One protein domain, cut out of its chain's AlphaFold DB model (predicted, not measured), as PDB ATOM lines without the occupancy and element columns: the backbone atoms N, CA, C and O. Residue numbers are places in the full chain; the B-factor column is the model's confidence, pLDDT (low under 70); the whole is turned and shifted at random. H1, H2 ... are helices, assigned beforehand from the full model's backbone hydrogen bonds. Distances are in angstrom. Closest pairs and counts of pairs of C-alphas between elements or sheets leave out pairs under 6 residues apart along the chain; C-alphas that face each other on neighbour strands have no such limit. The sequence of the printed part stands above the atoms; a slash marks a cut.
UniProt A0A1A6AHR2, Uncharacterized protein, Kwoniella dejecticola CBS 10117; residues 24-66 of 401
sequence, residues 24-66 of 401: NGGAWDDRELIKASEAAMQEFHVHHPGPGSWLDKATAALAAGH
ATOM      1  N   ASN A  24     176.532 239.452 128.075       60.06
ATOM      2  CA  ASN A  24     176.022 240.630 128.781       60.06
ATOM      3  C   ASN A  24     176.508 240.790 130.226       60.06
ATOM      4  O   ASN A  24     175.929 241.594 130.948       60.06
ATOM      5  N   GLY A  25     177.558 240.074 130.656       62.88
ATOM      6  CA  GLY A  25     178.115 240.245 132.010       62.88
ATOM      7  C   GLY A  25     177.054 240.167 133.116       62.88
ATOM      8  O   GLY A  25     177.157 240.875 134.116       62.88
ATOM      9  N   GLY A  26     175.998 239.382 132.880       60.53
ATOM     10  CA  GLY A  26     174.864 239.258 133.777       60.53
ATOM     11  C   GLY A  26     175.287 238.465 134.997       60.53
ATOM     12  O   GLY A  26     175.808 237.358 134.863       60.53
ATOM     13  N   ALA A  27     175.079 239.046 136.177       67.50
ATOM     14  CA  ALA A  27     174.983 238.257 137.391       67.50
ATOM     15  C   ALA A  27     173.990 237.120 137.123       67.50
ATOM     16  O   ALA A  27     172.963 237.347 136.480       67.50
ATOM     17  N   TRP A  28     174.351 235.910 137.541       74.31
ATOM     18  CA  TRP A  28     173.461 234.765 137.439       74.31
ATOM     19  C   TRP A  28     172.146 235.141 138.119       74.31
ATOM     20  O   TRP A  28     172.167 235.700 139.215       74.31
ATOM     21  N   ASP A  29     171.021 234.911 137.447       80.50
ATOM     22  CA  ASP A  29     169.729 235.028 138.113       80.50
ATOM     23  C   ASP A  29     169.716 233.967 139.218       80.50
ATOM     24  O   ASP A  29     169.950 232.788 138.933       80.50
ATOM     25  N   ASP A  30     169.483 234.365 140.472       83.81
ATOM     26  CA  ASP A  30     169.477 233.451 141.625       83.81
ATOM     27  C   ASP A  30     168.555 232.244 141.359       83.81
ATOM     28  O   ASP A  30     168.824 231.128 141.799       83.81
ATOM     29  N   ARG A  31     167.510 232.437 140.542       76.44
ATOM     30  CA  ARG A  31     166.593 231.383 140.086       76.44
ATOM     31  C   ARG A  31     167.243 230.348 139.171       76.44
ATOM     32  O   ARG A  31     166.914 229.169 139.268       76.44
ATOM     33  N   GLU A  32     168.125 230.763 138.265       81.94
ATOM     34  CA  GLU A  32     168.865 229.838 137.398       81.94
ATOM     35  C   GLU A  32     169.947 229.101 138.184       81.94
ATOM     36  O   GLU A  32     170.198 227.927 137.921       81.94
ATOM     37  N   LEU A  33     170.537 229.754 139.188       83.12
ATOM     38  CA  LEU A  33     171.543 229.143 140.052       83.12
ATOM     39  C   LEU A  33     170.932 228.072 140.968       83.12
ATOM     40  O   LEU A  33     171.481 226.975 141.062       83.12
ATOM     41  N   ILE A  34     169.763 228.346 141.559       83.12
ATOM     42  CA  ILE A  34     168.998 227.351 142.327       83.12
ATOM     43  C   ILE A  34     168.618 226.170 141.427       83.12
ATOM     44  O   ILE A  34     168.957 225.035 141.753       83.12
ATOM     45  N   LYS A  35     168.046 226.425 140.241       86.06
ATOM     46  CA  LYS A  35     167.693 225.357 139.286       86.06
ATOM     47  C   LYS A  35     168.893 224.527 138.839       86.06
ATOM     48  O   LYS A  35     168.778 223.314 138.708       86.06
ATOM     49  N   ALA A  36     170.041 225.159 138.603       82.75
ATOM     50  CA  ALA A  36     171.263 224.444 138.261       82.75
ATOM     51  C   ALA A  36     171.740 223.561 139.425       82.75
ATOM     52  O   ALA A  36     172.185 222.439 139.190       82.75
ATOM     53  N   SER A  37     171.620 224.036 140.671       86.81
ATOM     54  CA  SER A  37     171.980 223.253 141.858       86.81
ATOM     55  C   SER A  37     171.043 222.061 142.088       86.81
ATOM     56  O   SER A  37     171.517 220.957 142.347       86.81
ATOM     57  N   GLU A  38     169.734 222.248 141.906       86.94
ATOM     58  CA  GLU A  38     168.733 221.181 142.009       86.94
ATOM     59  C   GLU A  38     168.930 220.133 140.915       86.94
ATOM     60  O   GLU A  38     168.981 218.941 141.213       86.94
ATOM     61  N   ALA A  39     169.140 220.563 139.665       88.12
ATOM     62  CA  ALA A  39     169.420 219.657 138.554       88.12
ATOM     63  C   ALA A  39     170.704 218.843 138.791       88.12
ATOM     64  O   ALA A  39     170.712 217.635 138.563       88.12
ATOM     65  N   ALA A  40     171.764 219.473 139.309       84.75
ATOM     66  CA  ALA A  40     173.007 218.782 139.642       84.75
ATOM     67  C   ALA A  40     172.816 217.759 140.773       84.75
ATOM     68  O   ALA A  40     173.346 216.652 140.692       84.75
ATOM     69  N   MET A  41     172.040 218.089 141.812       80.00
ATOM     70  CA  MET A  41     171.699 217.126 142.864       80.00
ATOM     71  C   MET A  41     170.829 215.987 142.329       80.00
ATOM     72  O   MET A  41     171.009 214.840 142.730       80.00
ATOM     73  N   GLN A  42     169.898 216.260 141.422       83.69
ATOM     74  CA  GLN A  42     169.044 215.229 140.844       83.69
ATOM     75  C   GLN A  42     169.849 214.267 139.963       83.69
ATOM     76  O   GLN A  42     169.753 213.054 140.134       83.69
ATOM     77  N   GLU A  43     170.717 214.793 139.095       78.38
ATOM     78  CA  GLU A  43     171.667 214.000 138.305       78.38
ATOM     79  C   GLU A  43     172.589 213.177 139.217       78.38
ATOM     80  O   GLU A  43     172.822 211.988 138.982       78.38
ATOM     81  N   PHE A  44     173.037 213.777 140.321       80.00
ATOM     82  CA  PHE A  44     173.822 213.087 141.329       80.00
ATOM     83  C   PHE A  44     173.081 211.869 141.907       80.00
ATOM     84  O   PHE A  44     173.646 210.777 141.943       80.00
ATOM     85  N   HIS A  45     171.811 211.996 142.294       78.25
ATOM     86  CA  HIS A  45     171.031 210.860 142.801       78.25
ATOM     87  C   HIS A  45     170.765 209.795 141.725       78.25
ATOM     88  O   HIS A  45     170.870 208.601 142.008       78.25
ATOM     89  N   VAL A  46     170.498 210.208 140.482       79.25
ATOM     90  CA  VAL A  46     170.255 209.292 139.351       79.25
ATOM     91  C   VAL A  46     171.480 208.431 139.039       79.25
ATOM     92  O   VAL A  46     171.336 207.249 138.729       79.25
ATOM     93  N   HIS A  47     172.690 208.984 139.147       78.50
ATOM     94  CA  HIS A  47     173.926 208.234 138.904       78.50
ATOM     95  C   HIS A  47     174.413 207.413 140.103       78.50
ATOM     96  O   HIS A  47     175.306 206.577 139.949       78.50
ATOM     97  N   HIS A  48     173.804 207.588 141.278       76.25
ATOM     98  CA  HIS A  48     174.150 206.847 142.489       76.25
ATOM     99  C   HIS A  48     172.928 206.138 143.097       76.25
ATOM    100  O   HIS A  48     172.685 206.295 144.294       76.25
ATOM    101  N   PRO A  49     172.185 205.312 142.330       67.38
ATOM    102  CA  PRO A  49     171.007 204.640 142.855       67.38
ATOM    103  C   PRO A  49     171.416 203.616 143.922       67.38
ATOM    104  O   PRO A  49     172.375 202.847 143.755       67.38
ATOM    105  N   GLY A  50     170.694 203.625 145.041       67.62
ATOM    106  CA  GLY A  50     170.774 202.616 146.092       67.62
ATOM    107  C   GLY A  50     170.736 203.192 147.515       67.62
ATOM    108  O   GLY A  50     171.217 204.302 147.740       67.62
ATOM    109  N   PRO A  51     170.193 202.435 148.486       49.72
ATOM    110  CA  PRO A  51     170.286 202.773 149.901       49.72
ATOM    111  C   PRO A  51     171.755 202.730 150.325       49.72
ATOM    112  O   PRO A  51     172.477 201.775 150.027       49.72
ATOM    113  N   GLY A  52     172.202 203.787 150.987       56.41
ATOM    114  CA  GLY A  52     173.620 204.062 151.145       56.41
ATOM    115  C   GLY A  52     174.047 205.101 150.116       56.41
ATOM    116  O   GLY A  52     174.513 204.757 149.024       56.41
ATOM    117  N   SER A  53     173.850 206.371 150.465       61.81
ATOM    118  CA  SER A  53     174.253 207.518 149.653       61.81
ATOM    119  C   SER A  53     175.739 207.411 149.281       61.81
ATOM    120  O   SER A  53     176.488 206.614 149.849       61.81
ATOM    121  N   TRP A  54     176.228 208.211 148.332       71.12
ATOM    122  CA  TRP A  54     177.670 208.263 148.047       71.12
ATOM    123  C   TRP A  54     178.520 208.409 149.311       71.12
ATOM    124  O   TRP A  54     179.567 207.776 149.397       71.12
ATOM    125  N   LEU A  55     178.038 209.138 150.319       69.56
ATOM    126  CA  LEU A  55     178.684 209.222 151.626       69.56
ATOM    127  C   LEU A  55     178.860 207.849 152.283       69.56
ATOM    128  O   LEU A  55     179.944 207.563 152.784       69.56
ATOM    129  N   ASP A  56     177.876 206.961 152.208       73.12
ATOM    130  CA  ASP A  56     177.961 205.606 152.759       73.12
ATOM    131  C   ASP A  56     178.862 204.703 151.918       73.12
ATOM    132  O   ASP A  56     179.668 203.957 152.470       73.12
ATOM    133  N   LYS A  57     178.816 204.805 150.582       67.94
ATOM    134  CA  LYS A  57     179.753 204.084 149.696       67.94
ATOM    135  C   LYS A  57     181.190 204.554 149.909       67.94
ATOM    136  O   LYS A  57     182.114 203.742 149.905       67.94
ATOM    137  N   ALA A  58     181.379 205.851 150.128       70.81
ATOM    138  CA  ALA A  58     182.677 206.432 150.403       70.81
ATOM    139  C   ALA A  58     183.189 206.019 151.786       70.81
ATOM    140  O   ALA A  58     184.348 205.633 151.927       70.81
ATOM    141  N   THR A  59     182.304 206.018 152.780       75.81
ATOM    142  CA  THR A  59     182.590 205.551 154.139       75.81
ATOM    143  C   THR A  59     182.892 204.054 154.153       75.81
ATOM    144  O   THR A  59     183.833 203.635 154.817       75.81
ATOM    145  N   ALA A  60     182.176 203.241 153.375       76.06
ATOM    146  CA  ALA A  60     182.438 201.813 153.229       76.06
ATOM    147  C   ALA A  60     183.778 201.542 152.530       76.06
ATOM    148  O   ALA A  60     184.534 200.683 152.981       76.06
ATOM    149  N   ALA A  61     184.111 202.292 151.473       78.06
ATOM    150  CA  ALA A  61     185.417 202.204 150.821       78.06
ATOM    151  C   ALA A  61     186.549 202.579 151.791       78.06
ATOM    152  O   ALA A  61     187.535 201.849 151.892       78.06
ATOM    153  N   LEU A  62     186.364 203.653 152.566       79.75
ATOM    154  CA  LEU A  62     187.316 204.101 153.579       79.75
ATOM    155  C   LEU A  62     187.477 203.075 154.713       79.75
ATOM    156  O   LEU A  62     188.601 202.735 155.076       79.75
ATOM    157  N   ALA A  63     186.374 202.523 155.224       77.56
ATOM    158  CA  ALA A  63     186.380 201.478 156.248       77.56
ATOM    159  C   ALA A  63     187.023 200.174 155.747       77.56
ATOM    160  O   ALA A  63     187.688 199.476 156.510       77.56
ATOM    161  N   ALA A  64     186.881 199.868 154.456       80.75
ATOM    162  CA  ALA A  64     187.557 198.752 153.804       80.75
ATOM    163  C   ALA A  64     189.040 199.041 153.479       80.75
ATOM    164  O   ALA A  64     189.722 198.185 152.919       80.75
ATOM    165  N   GLY A  65     189.555 200.231 153.815       87.19
ATOM    166  CA  GLY A  65     190.935 200.640 153.536       87.19
ATOM    167  C   GLY A  65     191.216 200.911 152.054       87.19
ATOM    168  O   GLY A  65     192.377 201.036 151.658       87.19
ATOM    169  N   HIS A  66     190.179 201.000 151.222       81.00
ATOM    170  CA  HIS A  66     190.302 201.339 149.813       81.00
ATOM    171  C   HIS A  66     190.266 202.858 149.633       81.00
ATOM    172  O   HIS A  66     189.374 203.552 150.118       81.00
TER     173      HIS A  66
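Overview. This is residues 24 to 66 of the 401 residues of an uncharacterized protein of Kwoniella dejecticola CBS 10117 (UniProt A0A1A6AHR2). Going along the printed part, you meet a loose end, a long helix H1, a looped link and a shorter helix H2, strung one after the other in a rod with no folding back of H2 on H1. Residues 24 to 43 stick out free. The printed part has 43 residues with two named helices, H1 then H2, and no named strand; the class is all helix. It is extended, with a radius of gyration of the C-alphas of 16.0 A and spans of 50 by 19 by 12 A.

Arrangement. H1, residues 30 to 47, and H2, residues 54 to 63, are apart, with no C-alpha of the one within 8 A of the other. In both helices every O i to N i+4 pair is within hydrogen-bond range.

Along the chain. Find C-alpha 30 at (169.477, 233.451, 141.625); from there H1 runs 25.8 A to His 47. H2 runs 13.8 A from Trp 54 to C-alpha 63 at (186.380, 201.478, 156.248).

Size, cuts and confidence. The C-alphas farthest apart, of Asn 24 and Ala 64, are 50.1 A apart. The printed part has no cut, and the link from H1 to H2 is short, with 6 residues. Mean pLDDT of the printed part is 75.7; look for values under 70 at residues 24 to 27, 49 to 53, 55 and 57.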